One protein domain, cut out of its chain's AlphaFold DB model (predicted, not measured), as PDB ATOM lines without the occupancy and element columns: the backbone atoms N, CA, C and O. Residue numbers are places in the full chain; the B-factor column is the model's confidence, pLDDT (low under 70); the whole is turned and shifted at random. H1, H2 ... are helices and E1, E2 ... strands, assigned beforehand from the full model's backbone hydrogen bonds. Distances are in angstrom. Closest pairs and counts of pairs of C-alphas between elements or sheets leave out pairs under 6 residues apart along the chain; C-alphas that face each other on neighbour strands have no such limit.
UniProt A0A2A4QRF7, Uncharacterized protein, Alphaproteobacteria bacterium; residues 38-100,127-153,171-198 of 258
ATOM      1  N   GLN A  38      36.379   6.484   4.787       94.31
ATOM      2  CA  GLN A  38      35.294   6.950   5.643       94.31
ATOM      3  C   GLN A  38      33.990   6.243   5.261       94.31
ATOM      4  O   GLN A  38      33.592   6.235   4.097       94.31
ATOM      5  N   THR A  39      33.295   5.683   6.241       96.69
ATOM      6  CA  THR A  39      31.962   5.128   6.024       96.69
ATOM      7  C   THR A  39      30.927   6.246   5.876       96.69
ATOM      8  O   THR A  39      30.908   7.188   6.666       96.69
ATOM      9  N   ILE A  40      30.054   6.118   4.880       97.19
ATOM     10  CA  ILE A  40      28.939   7.015   4.593       97.19
ATOM     11  C   ILE A  40      27.634   6.324   5.020       97.19
ATOM     12  O   ILE A  40      27.303   5.258   4.486       97.19
ATOM     13  N   PRO A  41      26.883   6.908   5.970       98.06
ATOM     14  CA  PRO A  41      25.546   6.445   6.304       98.06
ATOM     15  C   PRO A  41      24.563   6.813   5.181       98.06
ATOM     16  O   PRO A  41      24.492   7.967   4.752       98.06
ATOM     17  N   VAL A  42      23.813   5.821   4.715       98.00
ATOM     18  CA  VAL A  42      22.804   5.920   3.659       98.00
ATOM     19  C   VAL A  42      21.433   5.705   4.292       98.00
ATOM     20  O   VAL A  42      21.226   4.716   4.998       98.00
ATOM     21  N   ASN A  43      20.492   6.613   4.034       97.44
ATOM     22  CA  ASN A  43      19.147   6.621   4.608       97.44
ATOM     23  C   ASN A  43      18.227   5.555   3.985       97.44
ATOM     24  O   ASN A  43      17.200   5.867   3.396       97.44
ATOM     25  N   VAL A  44      18.621   4.290   4.114       97.06
ATOM     26  CA  VAL A  44      17.835   3.110   3.746       97.06
ATOM     27  C   VAL A  44      17.872   2.079   4.870       97.06
ATOM     28  O   VAL A  44      18.839   2.047   5.637       97.06
ATOM     29  N   SER A  45      16.861   1.213   4.947       97.50
ATOM     30  CA  SER A  45      16.799   0.129   5.940       97.50
ATOM     31  C   SER A  45      17.831  -0.974   5.686       97.50
ATOM     32  O   SER A  45      18.378  -1.571   6.615       97.50
ATOM     33  N   ARG A  46      18.120  -1.260   4.410       97.75
ATOM     34  CA  ARG A  46      19.039  -2.325   3.992       97.75
ATOM     35  C   ARG A  46      19.728  -1.954   2.684       97.75
ATOM     36  O   ARG A  46      19.107  -1.395   1.788       97.75
ATOM     37  N   ILE A  47      20.993  -2.343   2.558       97.94
ATOM     38  CA  ILE A  47      21.724  -2.306   1.288       97.94
ATOM     39  C   ILE A  47      21.923  -3.750   0.821       97.94
ATOM     40  O   ILE A  47      22.390  -4.592   1.591       97.94
ATOM     41  N   LYS A  48      21.540  -4.046  -0.419       97.25
ATOM     42  CA  LYS A  48      21.795  -5.321  -1.088       97.25
ATOM     43  C   LYS A  48      22.904  -5.112  -2.105       97.25
ATOM     44  O   LYS A  48      22.769  -4.300  -3.011       97.25
ATOM     45  N   PHE A  49      23.982  -5.868  -1.965       95.88
ATOM     46  CA  PHE A  49      25.043  -5.902  -2.960       95.88
ATOM     47  C   PHE A  49      24.833  -7.137  -3.824       95.88
ATOM     48  O   PHE A  49      24.778  -8.251  -3.302       95.88
ATOM     49  N   SER A  50      24.711  -6.944  -5.132       94.81
ATOM     50  CA  SER A  50      24.776  -8.044  -6.085       94.81
ATOM     51  C   SER A  50      25.983  -7.852  -6.989       94.81
ATOM     52  O   SER A  50      26.412  -6.741  -7.302       94.81
ATOM     53  N   THR A  51      26.611  -8.957  -7.345       90.06
ATOM     54  CA  THR A  51      27.795  -8.974  -8.194       90.06
ATOM     55  C   THR A  51      27.482 -10.007  -9.257       90.06
ATOM     56  O   THR A  51      27.476 -11.200  -8.969       90.06
ATOM     57  N   GLN A  52      27.163  -9.532 -10.462       83.75
ATOM     58  CA  GLN A  52      26.953 -10.368 -11.645       83.75
ATOM     59  C   GLN A  52      28.044 -10.153 -12.711       83.75
ATOM     60  O   GLN A  52      27.717 -10.084 -13.893       83.75
ATOM     61  N   PRO A  53      29.339 -10.008 -12.368       66.94
ATOM     62  CA  PRO A  53      30.354  -9.948 -13.392       66.94
ATOM     63  C   PRO A  53      30.426 -11.336 -14.022       66.94
ATOM     64  O   PRO A  53      30.792 -12.307 -13.353       66.94
ATOM     65  N   GLU A  54      30.101 -11.424 -15.307       66.06
ATOM     66  CA  GLU A  54      30.557 -12.516 -16.161       66.06
ATOM     67  C   GLU A  54      32.090 -12.466 -16.176       66.06
ATOM     68  O   GLU A  54      32.717 -11.759 -16.962       66.06
ATOM     69  N   ARG A  55      32.710 -13.110 -15.185       61.31
ATOM     70  CA  ARG A  55      34.159 -13.104 -14.995       61.31
ATOM     71  C   ARG A  55      34.802 -13.880 -16.141       61.31
ATOM     72  O   ARG A  55      34.467 -15.048 -16.318       61.31
ATOM     73  N   GLY A  56      35.760 -13.275 -16.848       55.38
ATOM     74  CA  GLY A  56      36.661 -14.004 -17.743       55.38
ATOM     75  C   GLY A  56      35.976 -14.735 -18.898       55.38
ATOM     76  O   GLY A  56      36.491 -15.752 -19.353       55.38
ATOM     77  N   ALA A  57      34.825 -14.253 -19.380       60.28
ATOM     78  CA  ALA A  57      34.185 -14.854 -20.553       60.28
ATOM     79  C   ALA A  57      35.044 -14.703 -21.824       60.28
ATOM     80  O   ALA A  57      34.865 -15.445 -22.787       60.28
ATOM     81  N   ALA A  58      35.982 -13.755 -21.825       80.50
ATOM     82  CA  ALA A  58      36.813 -13.453 -22.970       80.50
ATOM     83  C   ALA A  58      38.306 -13.641 -22.686       80.50
ATOM     84  O   ALA A  58      38.806 -13.238 -21.641       80.50
ATOM     85  N   LEU A  59      39.024 -14.186 -23.673       84.44
ATOM     86  CA  LEU A  59      40.475 -14.423 -23.624       84.44
ATOM     87  C   LEU A  59      41.306 -13.146 -23.416       84.44
ATOM     88  O   LEU A  59      42.451 -13.227 -22.994       84.44
ATOM     89  N   TRP A  60      40.739 -11.980 -23.723       87.81
ATOM     90  CA  TRP A  60      41.390 -10.674 -23.602       87.81
ATOM     91  C   TRP A  60      41.087  -9.954 -22.273       87.81
ATOM     92  O   TRP A  60      41.503  -8.807 -22.100       87.81
ATOM     93  N   ASP A  61      40.340 -10.585 -21.355       93.06
ATOM     94  CA  ASP A  61      40.084 -10.055 -20.011       93.06
ATOM     95  C   ASP A  61      41.186 -10.486 -19.036       93.06
ATOM     96  O   ASP A  61      41.192 -11.608 -18.529       93.06
ATOM     97  N   ILE A  62      42.095  -9.560 -18.735       93.75
ATOM     98  CA  ILE A  62      43.214  -9.780 -17.807       93.75
ATOM     99  C   ILE A  62      42.863  -9.395 -16.360       93.75
ATOM    100  O   ILE A  62      43.742  -9.219 -15.517       93.75
ATOM    101  N   ALA A  63      41.577  -9.226 -16.028       92.62
ATOM    102  CA  ALA A  63      41.148  -8.811 -14.690       92.62
ATOM    103  C   ALA A  63      41.639  -9.734 -13.561       92.62
ATOM    104  O   ALA A  63      41.804  -9.267 -12.431       92.62
ATOM    105  N   ASN A  64      41.856 -11.022 -13.847       91.12
ATOM    106  CA  ASN A  64      42.338 -12.003 -12.869       91.12
ATOM    107  C   ASN A  64      43.867 -12.019 -12.722       91.12
ATOM    108  O   ASN A  64      44.356 -12.620 -11.769       91.12
ATOM    109  N   ASP A  65      44.598 -11.350 -13.616       90.56
ATOM    110  CA  ASP A  65      46.063 -11.283 -13.571       90.56
ATOM    111  C   ASP A  65      46.545 -10.263 -12.531       90.56
ATOM    112  O   ASP A  65      47.706 -10.268 -12.128       90.56
ATOM    113  N   LEU A  66      45.653  -9.377 -12.072       90.12
ATOM    114  CA  LEU A  66      45.955  -8.433 -11.007       90.12
ATOM    115  C   LEU A  66      45.900  -9.097  -9.624       90.12
ATOM    116  O   LEU A  66      44.969  -9.859  -9.355       90.12
ATOM    117  N   PRO A  67      46.776  -8.688  -8.680       89.38
ATOM    118  CA  PRO A  67      46.737  -9.175  -7.298       89.38
ATOM    119  C   PRO A  67      45.372  -8.984  -6.626       89.38
ATOM    120  O   PRO A  67      44.929  -9.799  -5.819       89.38
ATOM    121  N   THR A  68      44.679  -7.890  -6.955       91.69
ATOM    122  CA  THR A  68      43.290  -7.662  -6.550       91.69
ATOM    123  C   THR A  68      42.432  -7.390  -7.784       91.69
ATOM    124  O   THR A  68      42.434  -6.264  -8.288       91.69
ATOM    125  N   PRO A  69      41.646  -8.378  -8.245       93.44
ATOM    126  CA  PRO A  69      40.753  -8.195  -9.378       93.44
ATOM    127  C   PRO A  69      39.735  -7.060  -9.142       93.44
ATOM    128  O   PRO A  69      39.232  -6.918  -8.016       93.44
ATOM    129  N   PRO A  70      39.356  -6.281 -10.176       94.38
ATOM    130  CA  PRO A  70      38.451  -5.133 -10.041       94.38
ATOM    131  C   PRO A  70      37.112  -5.455  -9.375       94.38
ATOM    132  O   PRO A  70      36.604  -4.656  -8.591       94.38
ATOM    133  N   ASN A  71      36.550  -6.641  -9.626       94.06
ATOM    134  CA  ASN A  71      35.309  -7.083  -8.983       94.06
ATOM    135  C   ASN A  71      35.448  -7.201  -7.453       94.06
ATOM    136  O   ASN A  71      34.575  -6.773  -6.699       94.06
ATOM    137  N   THR A  72      36.572  -7.746  -6.995       94.12
ATOM    138  CA  THR A  72      36.886  -7.988  -5.591       94.12
ATOM    139  C   THR A  72      37.214  -6.670  -4.908       94.12
ATOM    140  O   THR A  72      36.706  -6.406  -3.816       94.12
ATOM    141  N   ALA A  73      37.993  -5.813  -5.575       94.88
ATOM    142  CA  ALA A  73      38.251  -4.449  -5.132       94.88
ATOM    143  C   ALA A  73      36.939  -3.669  -4.949       94.88
ATOM    144  O   ALA A  73      36.670  -3.154  -3.863       94.88
ATOM    145  N   MET A  74      36.077  -3.656  -5.967       95.56
ATOM    146  CA  MET A  74      34.817  -2.917  -5.937       95.56
ATOM    147  C   MET A  74      33.872  -3.432  -4.848       95.56
ATOM    148  O   MET A  74      33.340  -2.638  -4.077       95.56
ATOM    149  N   ASN A  75      33.715  -4.750  -4.701       94.69
ATOM    150  CA  ASN A  75      32.865  -5.317  -3.653       94.69
ATOM    151  C   ASN A  75      33.360  -4.954  -2.237       94.69
ATOM    152  O   ASN A  75      32.577  -4.526  -1.381       94.69
ATOM    153  N   ARG A  76      34.677  -5.069  -1.992       95.06
ATOM    154  CA  ARG A  76      35.299  -4.665  -0.715       95.06
ATOM    155  C   ARG A  76      35.084  -3.177  -0.439       95.06
ATOM    156  O   ARG A  76      34.803  -2.805   0.700       95.06
ATOM    157  N   TYR A  77      35.216  -2.344  -1.467       95.75
ATOM    158  CA  TYR A  77      34.997  -0.908  -1.385       95.75
ATOM    159  C   TYR A  77      33.539  -0.572  -1.047       95.75
ATOM    160  O   TYR A  77      33.294   0.060  -0.020       95.75
ATOM    161  N   LEU A  78      32.576  -1.061  -1.833       95.81
ATOM    162  CA  LEU A  78      31.147  -0.781  -1.663       95.81
ATOM    163  C   LEU A  78      30.639  -1.197  -0.272       95.81
ATOM    164  O   LEU A  78      29.962  -0.419   0.402       95.81
ATOM    165  N   THR A  79      31.051  -2.377   0.201       95.38
ATOM    166  CA  THR A  79      30.654  -2.928   1.511       95.38
ATOM    167  C   THR A  79      31.184  -2.113   2.699       95.38
ATOM    168  O   THR A  79      30.566  -2.072   3.773       95.38
ATOM    169  N   LYS A  80      32.361  -1.489   2.544       96.06
ATOM    170  CA  LYS A  80      32.992  -0.655   3.579       96.06
ATOM    171  C   LYS A  80      32.522   0.796   3.522       96.06
ATOM    172  O   LYS A  80      32.322   1.410   4.572       96.06
ATOM    173  N   ARG A  81      32.355   1.333   2.310       96.44
ATOM    174  CA  ARG A  81      32.004   2.732   2.066       96.44
ATOM    175  C   ARG A  81      30.574   3.043   2.469       96.44
ATOM    176  O   ARG A  81      30.375   4.073   3.095       96.44
ATOM    177  N   PHE A  82      29.605   2.182   2.168       97.31
ATOM    178  CA  PHE A  82      28.190   2.481   2.400       97.31
ATOM    179  C   PHE A  82      27.607   1.619   3.523       97.31
ATOM    180  O   PHE A  82      27.780   0.399   3.545       97.31
ATOM    181  N   LYS A  83      26.894   2.252   4.463       98.12
ATOM    182  CA  LYS A  83      26.158   1.561   5.533       98.12
ATOM    183  C   LYS A  83      24.725   2.059   5.606       98.12
ATOM    184  O   LYS A  83      24.489   3.259   5.564       98.12
ATOM    185  N   ALA A  84      23.787   1.131   5.752       98.25
ATOM    186  CA  ALA A  84      22.389   1.446   6.008       98.25
ATOM    187  C   ALA A  84      22.244   2.134   7.375       98.25
ATOM    188  O   ALA A  84      22.788   1.649   8.369       98.25
ATOM    189  N   SER A  85      21.523   3.252   7.419       98.12
ATOM    190  CA  SER A  85      21.198   3.983   8.649       98.12
ATOM    191  C   SER A  85      19.739   4.446   8.720       98.12
ATOM    192  O   SER A  85      19.373   5.114   9.684       98.12
ATOM    193  N   GLY A  86      18.935   4.173   7.691       96.19
ATOM    194  CA  GLY A  86      17.530   4.573   7.620       96.19
ATOM    195  C   GLY A  86      16.583   3.498   8.148       96.19
ATOM    196  O   GLY A  86      17.001   2.405   8.526       96.19
ATOM    197  N   THR A  87      15.287   3.807   8.156       96.50
ATOM    198  CA  THR A  87      14.229   2.896   8.629       96.50
ATOM    199  C   THR A  87      13.400   2.278   7.507       96.50
ATOM    200  O   THR A  87      12.759   1.258   7.735       96.50
ATOM    201  N   ASP A  88      13.411   2.866   6.310       95.50
ATOM    202  CA  ASP A  88      12.624   2.421   5.152       95.50
ATOM    203  C   ASP A  88      13.518   2.244   3.916       95.50
ATOM    204  O   ASP A  88      14.628   2.770   3.858       95.50
ATOM    205  N   GLY A  89      13.047   1.473   2.943       95.69
ATOM    206  CA  GLY A  89      13.666   1.292   1.639       95.69
ATOM    207  C   GLY A  89      14.825   0.298   1.605       95.69
ATOM    208  O   GLY A  89      15.465  -0.014   2.615       95.69
ATOM    209  N   VAL A  90      15.094  -0.218   0.410       97.31
ATOM    210  CA  VAL A  90      16.218  -1.102   0.103       97.31
ATOM    211  C   VAL A  90      16.996  -0.500  -1.058       97.31
ATOM    212  O   VAL A  90      16.433  -0.295  -2.128       97.31
ATOM    213  N   LEU A  91      18.288  -0.241  -0.849       97.81
ATOM    214  CA  LEU A  91      19.211   0.147  -1.917       97.81
ATOM    215  C   LEU A  91      19.866  -1.111  -2.492       97.81
ATOM    216  O   LEU A  91      20.628  -1.782  -1.790       97.81
ATOM    217  N   GLY A  92      19.591  -1.429  -3.750       97.44
ATOM    218  CA  GLY A  92      20.359  -2.375  -4.543       97.44
ATOM    219  C   GLY A  92      21.560  -1.690  -5.195       97.44
ATOM    220  O   GLY A  92      21.436  -0.658  -5.853       97.44
ATOM    221  N   ILE A  93      22.749  -2.257  -4.992       97.38
ATOM    222  CA  ILE A  93      23.967  -1.882  -5.712       97.38
ATOM    223  C   ILE A  93      24.440  -3.116  -6.474       97.38
ATOM    224  O   ILE A  93      24.908  -4.091  -5.880       97.38
ATOM    225  N   ASN A  94      24.309  -3.063  -7.796       96.00
ATOM    226  CA  ASN A  94      24.550  -4.184  -8.692       96.00
ATOM    227  C   ASN A  94      25.811  -3.919  -9.515       96.00
ATOM    228  O   ASN A  94      25.825  -3.059 -10.397       96.00
ATOM    229  N   LEU A  95      26.881  -4.666  -9.251       95.56
ATOM    230  CA  LEU A  95      28.078  -4.634 -10.087       95.56
ATOM    231  C   LEU A  95      27.842  -5.513 -11.320       95.56
ATOM    232  O   LEU A  95      27.981  -6.735 -11.250       95.56
ATOM    233  N   GLN A  96      27.450  -4.873 -12.424       94.31
ATOM    234  CA  GLN A  96      27.100  -5.539 -13.681       94.31
ATOM    235  C   GLN A  96      28.348  -5.953 -14.467       94.31
ATOM    236  O   GLN A  96      28.390  -7.029 -15.050       94.31
ATOM    237  N   LYS A  97      29.382  -5.106 -14.480       94.06
ATOM    238  CA  LYS A  97      30.632  -5.366 -15.203       94.06
ATOM    239  C   LYS A  97      31.822  -4.803 -14.436       94.06
ATOM    240  O   LYS A  97      31.726  -3.720 -13.864       94.06
ATOM    241  N   ALA A  98      32.928  -5.540 -14.428       95.00
ATOM    242  CA  ALA A  98      34.208  -5.104 -13.879       95.00
ATOM    243  C   ALA A  98      35.337  -5.916 -14.534       95.00
ATOM    244  O   ALA A  98      35.718  -6.964 -14.014       95.00
ATOM    245  N   GLN A  99      35.813  -5.446 -15.688       95.00
ATOM    246  CA  GLN A  99      36.767  -6.161 -16.546       95.00
ATOM    247  C   GLN A  99      37.937  -5.260 -16.963       95.00
ATOM    248  O   GLN A  99      37.823  -4.028 -16.914       95.00
ATOM    249  N   ILE A 100      39.040  -5.879 -17.390       95.50
ATOM    250  CA  ILE A 100      40.214  -5.180 -17.925       95.50
ATOM    251  C   ILE A 100      40.548  -5.787 -19.280       95.50
ATOM    252  O   ILE A 100      41.041  -6.905 -19.361       95.50
ATOM    253  N   ILE A 127      34.026  -0.626 -15.965       95.94
ATOM    254  CA  ILE A 127      33.209  -0.904 -14.784       95.94
ATOM    255  C   ILE A 127      31.803  -0.355 -15.007       95.94
ATOM    256  O   ILE A 127      31.627   0.821 -15.315       95.94
ATOM    257  N   VAL A 128      30.786  -1.190 -14.799       96.31
ATOM    258  CA  VAL A 128      29.374  -0.798 -14.879       96.31
ATOM    259  C   VAL A 128      28.695  -1.095 -13.549       96.31
ATOM    260  O   VAL A 128      28.673  -2.243 -13.094       96.31
ATOM    261  N   VAL A 129      28.134  -0.053 -12.938       97.12
ATOM    262  CA  VAL A 129      27.422  -0.120 -11.658       97.12
ATOM    263  C   VAL A 129      25.968   0.285 -11.874       97.12
ATOM    264  O   VAL A 129      25.682   1.394 -12.325       97.12
ATOM    265  N   GLY A 130      25.056  -0.622 -11.541       97.06
ATOM    266  CA  GLY A 130      23.628  -0.366 -11.427       97.06
ATOM    267  C   GLY A 130      23.253  -0.009  -9.991       97.06
ATOM    268  O   GLY A 130      23.777  -0.591  -9.042       97.06
ATOM    269  N   LEU A 131      22.341   0.940  -9.846       98.00
ATOM    270  CA  LEU A 131      21.729   1.357  -8.594       98.00
ATOM    271  C   LEU A 131      20.218   1.247  -8.744       98.00
ATOM    272  O   LEU A 131      19.664   1.766  -9.713       98.00
ATOM    273  N   ASP A 132      19.569   0.613  -7.781       96.75
ATOM    274  CA  ASP A 132      18.118   0.552  -7.670       96.75
ATOM    275  C   ASP A 132      17.696   0.875  -6.237       96.75
ATOM    276  O   ASP A 132      18.375   0.512  -5.277       96.75
ATOM    277  N   VAL A 133      16.598   1.606  -6.081       96.88
ATOM    278  CA  VAL A 133      16.014   1.889  -4.768       96.88
ATOM    279  C   VAL A 133      14.547   1.513  -4.808       96.88
ATOM    280  O   VAL A 133      13.807   2.036  -5.640       96.88
ATOM    281  N   ALA A 134      14.151   0.639  -3.886       95.81
ATOM    282  CA  ALA A 134      12.771   0.213  -3.697       95.81
ATOM    283  C   ALA A 134      12.285   0.613  -2.300       95.81
ATOM    284  O   ALA A 134      12.915   0.252  -1.302       95.81
ATOM    285  N   TYR A 135      11.168   1.338  -2.218       93.25
ATOM    286  CA  TYR A 135      10.549   1.772  -0.959       93.25
ATOM    287  C   TYR A 135       9.297   0.953  -0.645       93.25
ATOM    288  O   TYR A 135       8.553   0.570  -1.543       93.25
ATOM    289  N   ILE A 136       9.022   0.719   0.641       86.81
ATOM    290  CA  ILE A 136       7.822  -0.029   1.052       86.81
ATOM    291  C   ILE A 136       6.562   0.839   0.878       86.81
ATOM    292  O   ILE A 136       5.478   0.323   0.613       86.81
ATOM    293  N   ALA A 137       6.703   2.165   0.966       81.38
ATOM    294  CA  ALA A 137       5.603   3.129   0.960       81.38
ATOM    295  C   ALA A 137       4.983   3.437  -0.426       81.38
ATOM    296  O   ALA A 137       4.294   4.444  -0.572       81.38
ATOM    297  N   GLY A 138       5.209   2.602  -1.449       75.88
ATOM    298  CA  GLY A 138       4.594   2.771  -2.775       75.88
ATOM    299  C   GLY A 138       5.170   3.917  -3.620       75.88
ATOM    300  O   GLY A 138       4.532   4.351  -4.579       75.88
ATOM    301  N   GLN A 139       6.362   4.415  -3.281       80.25
ATOM    302  CA  GLN A 139       7.132   5.293  -4.165       80.25
ATOM    303  C   GLN A 139       7.626   4.514  -5.390       80.25
ATOM    304  O   GLN A 139       7.912   3.324  -5.294       80.25
ATOM    305  N   ALA A 140       7.725   5.192  -6.536       77.94
ATOM    306  CA  ALA A 140       8.208   4.572  -7.763       77.94
ATOM    307  C   ALA A 140       9.675   4.143  -7.613       77.94
ATOM    308  O   ALA A 140      10.524   4.944  -7.208       77.94
ATOM    309  N   ASP A 141       9.961   2.897  -7.985       90.19
ATOM    310  CA  ASP A 141      11.322   2.376  -8.017       90.19
ATOM    311  C   ASP A 141      12.169   3.223  -8.969       90.19
ATOM    312  O   ASP A 141      11.828   3.430 -10.137       90.19
ATOM    313  N   THR A 142      13.290   3.731  -8.465       93.25
ATOM    314  CA  THR A 142      14.229   4.513  -9.271       93.25
ATOM    315  C   THR A 142      15.443   3.648  -9.562       93.25
ATOM    316  O   THR A 142      16.071   3.122  -8.645       93.25
ATOM    317  N   THR A 143      15.775   3.498 -10.844       96.00
ATOM    318  CA  THR A 143      16.937   2.726 -11.301       96.00
ATOM    319  C   THR A 143      17.866   3.622 -12.107       96.00
ATOM    320  O   THR A 143      17.426   4.405 -12.943       96.00
ATOM    321  N   THR A 144      19.172   3.526 -11.872       97.25
ATOM    322  CA  THR A 144      20.201   4.253 -12.622       97.25
ATOM    323  C   THR A 144      21.397   3.346 -12.860       97.25
ATOM    324  O   THR A 144      21.827   2.630 -11.966       97.25
ATOM    325  N   THR A 145      21.968   3.384 -14.062       97.31
ATOM    326  CA  THR A 145      23.203   2.658 -14.387       97.31
ATOM    327  C   THR A 145      24.284   3.651 -14.790       97.31
ATOM    328  O   THR A 145      24.026   4.583 -15.553       97.31
ATOM    329  N   LYS A 146      25.500   3.470 -14.271       97.69
ATOM    330  CA  LYS A 146      26.676   4.285 -14.593       97.69
ATOM    331  C   LYS A 146      27.788   3.387 -15.125       97.69
ATOM    332  O   LYS A 146      28.053   2.323 -14.566       97.69
ATOM    333  N   ARG A 147      28.443   3.830 -16.200       97.44
ATOM    334  CA  ARG A 147      29.599   3.163 -16.809       97.44
ATOM    335  C   ARG A 147      30.834   4.038 -16.650       97.44
ATOM    336  O   ARG A 147      30.791   5.225 -16.960       97.44
ATOM    337  N   PHE A 148      31.922   3.429 -16.204       97.38
ATOM    338  CA  PHE A 148      33.210   4.056 -15.958       97.38
ATOM    339  C   PHE A 148      34.242   3.369 -16.835       97.38
ATOM    340  O   PHE A 148      34.413   2.153 -16.756       97.38
ATOM    341  N   MET A 149      34.912   4.157 -17.671       97.38
ATOM    342  CA  MET A 149      35.920   3.652 -18.588       97.38
ATOM    343  C   MET A 149      37.197   4.476 -18.473       97.38
ATOM    344  O   MET A 149      37.167   5.699 -18.616       97.38
ATOM    345  N   ARG A 150      38.326   3.806 -18.240       97.38
ATOM    346  CA  ARG A 150      39.663   4.414 -18.249       97.38
ATOM    347  C   ARG A 150      40.574   3.579 -19.132       97.38
ATOM    348  O   ARG A 150      40.607   2.358 -19.011       97.38
ATOM    349  N   LYS A 151      41.316   4.253 -20.002       97.56
ATOM    350  CA  LYS A 151      42.311   3.646 -20.886       97.56
ATOM    351  C   LYS A 151      43.704   4.006 -20.399       97.56
ATOM    352  O   LYS A 151      43.949   5.159 -20.044       97.56
ATOM    353  N   VAL A 152      44.610   3.037 -20.393       96.75
ATOM    354  CA  VAL A 152      46.020   3.252 -20.069       96.75
ATOM    355  C   VAL A 152      46.896   2.524 -21.076       96.75
ATOM    356  O   VAL A 152      46.745   1.331 -21.303       96.75
ATOM    357  N   ARG A 153      47.825   3.260 -21.684       95.69
ATOM    358  CA  ARG A 153      48.831   2.712 -22.595       95.69
ATOM    359  C   ARG A 153      50.085   2.344 -21.808       95.69
ATOM    360  O   ARG A 153      50.537   3.144 -20.984       95.69
ATOM    361  N   LEU A 171      43.440   1.381 -11.562       95.81
ATOM    362  CA  LEU A 171      42.303   0.867 -10.798       95.81
ATOM    363  C   LEU A 171      41.906   1.825  -9.660       95.81
ATOM    364  O   LEU A 171      40.727   2.137  -9.527       95.81
ATOM    365  N   GLU A 172      42.862   2.345  -8.884       94.62
ATOM    366  CA  GLU A 172      42.601   3.361  -7.848       94.62
ATOM    367  C   GLU A 172      41.951   4.631  -8.425       94.62
ATOM    368  O   GLU A 172      40.995   5.160  -7.852       94.62
ATOM    369  N   GLU A 173      42.434   5.101  -9.579       95.25
ATOM    370  CA  GLU A 173      41.875   6.253 -10.294       95.25
ATOM    371  C   GLU A 173      40.424   5.997 -10.735       95.25
ATOM    372  O   GLU A 173      39.560   6.838 -10.479       95.25
ATOM    373  N   VAL A 174      40.127   4.824 -11.313       96.38
ATOM    374  CA  VAL A 174      38.754   4.416 -11.671       96.38
ATOM    375  C   VAL A 174      37.866   4.369 -10.429       96.38
ATOM    376  O   VAL A 174      36.738   4.854 -10.449       96.38
ATOM    377  N   MET A 175      38.355   3.799  -9.326       95.62
ATOM    378  CA  MET A 175      37.575   3.687  -8.092       95.62
ATOM    379  C   MET A 175      37.255   5.044  -7.471       95.62
ATOM    380  O   MET A 175      36.180   5.209  -6.895       95.62
ATOM    381  N   ARG A 176      38.149   6.024  -7.613       95.62
ATOM    382  CA  ARG A 176      37.877   7.408  -7.221       95.62
ATOM    383  C   ARG A 176      36.762   8.027  -8.067       95.62
ATOM    384  O   ARG A 176      35.886   8.672  -7.498       95.62
ATOM    385  N   ASP A 177      36.761   7.800  -9.380       96.62
ATOM    386  CA  ASP A 177      35.684   8.278 -10.261       96.62
ATOM    387  C   ASP A 177      34.335   7.625  -9.900       96.62
ATOM    388  O   ASP A 177      33.291   8.285  -9.886       96.62
ATOM    389  N   VAL A 178      34.363   6.330  -9.561       96.81
ATOM    390  CA  VAL A 178      33.193   5.592  -9.070       96.81
ATOM    391  C   VAL A 178      32.698   6.174  -7.743       96.81
ATOM    392  O   VAL A 178      31.501   6.415  -7.618       96.81
ATOM    393  N   ASP A 179      33.573   6.438  -6.763       96.94
ATOM    394  CA  ASP A 179      33.194   7.068  -5.483       96.94
ATOM    395  C   ASP A 179      32.493   8.405  -5.704       96.94
ATOM    396  O   ASP A 179      31.374   8.586  -5.227       96.94
ATOM    397  N   GLU A 180      33.102   9.301  -6.483       96.00
ATOM    398  CA  GLU A 180      32.527  10.619  -6.750       96.00
ATOM    399  C   GLU A 180      31.139  10.502  -7.394       96.00
ATOM    400  O   GLU A 180      30.179  11.127  -6.935       96.00
ATOM    401  N   SER A 181      31.004   9.672  -8.432       97.00
ATOM    402  CA  SER A 181      29.726   9.515  -9.124       97.00
ATOM    403  C   SER A 181      28.669   8.838  -8.258       97.00
ATOM    404  O   SER A 181      27.506   9.230  -8.341       97.00
ATOM    405  N   LEU A 182      29.025   7.826  -7.461       97.31
ATOM    406  CA  LEU A 182      28.064   7.135  -6.601       97.31
ATOM    407  C   LEU A 182      27.594   8.045  -5.470       97.31
ATOM    408  O   LEU A 182      26.396   8.117  -5.221       97.31
ATOM    409  N   VAL A 183      28.502   8.778  -4.823       97.25
ATOM    410  CA  VAL A 183      28.143   9.748  -3.780       97.25
ATOM    411  C   VAL A 183      27.252  10.846  -4.358       97.25
ATOM    412  O   VAL A 183      26.210  11.147  -3.773       97.25
ATOM    413  N   ARG A 184      27.606  11.393  -5.530       96.31
ATOM    414  CA  ARG A 184      26.794  12.403  -6.221       96.31
ATOM    415  C   ARG A 184      25.397  11.866  -6.537       96.31
ATOM    416  O   ARG A 184      24.421  12.514  -6.179       96.31
ATOM    417  N   THR A 185      25.281  10.686  -7.144       97.00
ATOM    418  CA  THR A 185      23.977  10.102  -7.499       97.00
ATOM    419  C   THR A 185      23.149   9.735  -6.263       97.00
ATOM    420  O   THR A 185      21.972  10.075  -6.191       97.00
ATOM    421  N   LEU A 186      23.746   9.123  -5.236       96.94
ATOM    422  CA  LEU A 186      23.041   8.805  -3.989       96.94
ATOM    423  C   LEU A 186      22.575  10.060  -3.240       96.94
ATOM    424  O   LEU A 186      21.536  10.021  -2.583       96.94
ATOM    425  N   SER A 187      23.311  11.167  -3.337       96.81
ATOM    426  CA  SER A 187      22.924  12.421  -2.695       96.81
ATOM    427  C   SER A 187      21.917  13.238  -3.500       96.81
ATOM    428  O   SER A 187      20.989  13.769  -2.904       96.81
ATOM    429  N   HIS A 188      22.104  13.395  -4.811       95.81
ATOM    430  CA  HIS A 188      21.285  14.300  -5.623       95.81
ATOM    431  C   HIS A 188      20.097  13.599  -6.269       95.81
ATOM    432  O   HIS A 188      18.990  14.128  -6.224       95.81
ATOM    433  N   ASP A 189      20.314  12.413  -6.839       95.12
ATOM    434  CA  ASP A 189      19.281  11.721  -7.611       95.12
ATOM    435  C   ASP A 189      18.342  10.956  -6.667       95.12
ATOM    436  O   ASP A 189      17.125  10.980  -6.835       95.12
ATOM    437  N   PHE A 190      18.901  10.315  -5.634       95.69
ATOM    438  CA  PHE A 190      18.130   9.505  -4.685       95.69
ATOM    439  C   PHE A 190      17.848  10.187  -3.337       95.69
ATOM    440  O   PHE A 190      17.026   9.686  -2.572       95.69
ATOM    441  N   ASN A 191      18.524  11.301  -3.018       96.06
ATOM    442  CA  ASN A 191      18.421  11.998  -1.725       96.06
ATOM    443  C   ASN A 191      18.602  11.074  -0.496       96.06
ATOM    444  O   ASN A 191      17.950  11.223   0.539       96.06
ATOM    445  N   LEU A 192      19.496  10.086  -0.608       96.31
ATOM    446  CA  LEU A 192      19.753   9.085   0.432       96.31
ATOM    447  C   LEU A 192      20.889   9.472   1.382       96.31
ATOM    448  O   LEU A 192      21.047   8.855   2.436       96.31
ATOM    449  N   ILE A 193      21.704  10.462   1.023       96.75
ATOM    450  CA  ILE A 193      22.835  10.927   1.831       96.75
ATOM    451  C   ILE A 193      22.566  12.372   2.230       96.75
ATOM    452  O   ILE A 193      22.411  13.240   1.378       96.75
ATOM    453  N   ALA A 194      22.542  12.643   3.535       95.75
ATOM    454  CA  ALA A 194      22.456  14.014   4.024       95.75
ATOM    455  C   ALA A 194      23.746  14.782   3.691       95.75
ATOM    456  O   ALA A 194      24.840  14.250   3.866       95.75
ATOM    457  N   GLU A 195      23.630  16.057   3.322       94.12
ATOM    458  CA  GLU A 195      24.768  16.910   2.939       94.12
ATOM    459  C   GLU A 195      25.892  16.937   3.993       94.12
ATOM    460  O   GLU A 195      27.073  16.833   3.670       94.12
ATOM    461  N   ARG A 196      25.536  16.939   5.285       94.38
ATOM    462  CA  ARG A 196      26.501  16.869   6.402       94.38
ATOM    463  C   ARG A 196      27.347  15.587   6.445       94.38
ATOM    464  O   ARG A 196      28.383  15.571   7.103       94.38
ATOM    465  N   ASN A 197      26.886  14.521   5.792       94.00
ATOM    466  CA  ASN A 197      27.553  13.222   5.723       94.00
ATOM    467  C   ASN A 197      28.384  13.065   4.440       94.00
ATOM    468  O   ASN A 197      28.978  12.004   4.238       94.00
ATOM    469  N   MET A 198      28.431  14.082   3.570       92.75
ATOM    470  CA  MET A 198      29.257  14.025   2.370       92.75
ATOM    471  C   MET A 198      30.751  13.977   2.734       92.75
ATOM    472  O   MET A 198      31.204  14.677   3.649       92.75
TER     473      MET A 198
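AT A GLANCE: This is residues 38 to 100, 127 to 153 and 171 to 198 of the 258 residues of an uncharacterized protein of Alphaproteobacteria bacterium (UniProt A0A2A4QRF7). A long, twisted sheet of four strands has two helices, H1 and H2, over one face, both running along the strands, while its other face bears no named helix. On the helix side of this slab, near the first residue of E2, the short strands E1 and E3 form a small parallel pair; E3 follows H1 with no residue between them, and the closest C-alphas of E3 and E2, those of Ala 84 and Arg 46, are 5.4 A apart. The printed part has 118 residues with two named helices and six named strands, in the order E1 E2 H1 E3 E4 E5 E6 H2; the large sheet is mixed, in the order E2 E4 E5 E6, and the class is mixed, helices and strands. The whole is compact, with a radius of gyration of the C-alphas of 14.9 A, and elongated, spanning 46 by 27 by 19 A.

IN THESE COORDINATES: Find C-alpha 40 at (28.939, 7.015, 4.593), where E1 begins; it runs over residues 40 to 42, 6.3 A. E2 follows at residues 46 to 51, 16.4 A. H1 takes residues 70 to 81, 15.8 A, and E3 residues 82 to 84, 6.9 A. E4, residues 90 to 100, covers 30.3 A, and E5, residues 127 to 134, covers 23.3 A. E6, residues 142 to 153, is the longest strand, 37.1 A, and ends at C-alpha 153 at (48.831, 2.712, -22.595). H2, residues 171 to 188, runs 25.5 A to C-alpha 188 at (21.285, 14.300, -5.623).

HOW THE PARTS SIT: Begin with the large sheet, whose edge strands are E2 and E6. E2 and E4 are parallel, at 23 degrees, with N 48 and O 91 2.8 A apart. E4 and E5 are antiparallel, at 170 degrees, with N 92 and O 132 at 2.8 A. E5 and E6 form a hairpin, antiparallel at 167 degrees, with N 131 and O 144 at 2.8 A. H1 is on the sheet, over E2 and E4, at a height of 8.9 A; look at the C-alphas of Asn 71 and Ala 98, its closest to E4, 5.4 A apart. H2 is on the same face, over E5 and E6, at a height of 9.1 A; its closest C-alphas to E6 are those of Val 174 and Arg 150, 6.6 A apart. H1 and H2 are close but not clearly touching, at a steep tilt of 43 degrees, the same way; the C-alphas of Pro 70 and Leu 171 are closest, 7.2 A apart. E1 and E3 are parallel, at 40 degrees, with N 42 and O 83 at 2.8 A. In H1 and H2 every O i to N i+4 pair is within hydrogen-bond range.

THE WHOLE: The C-alphas farthest apart, those of Ala 137 and Arg 153, are 49.2 A apart. Residues 101 to 126 and 154 to 170 are not printed; the gaps are 8.8 A from C-alpha 100 to C-alpha 127 and 13.6 A from C-alpha 153 to C-alpha 171. The link from E2 to H1, residues 52 to 69, is long. Mean pLDDT of the printed part is 93.2, and residues 53 to 57 are under 70.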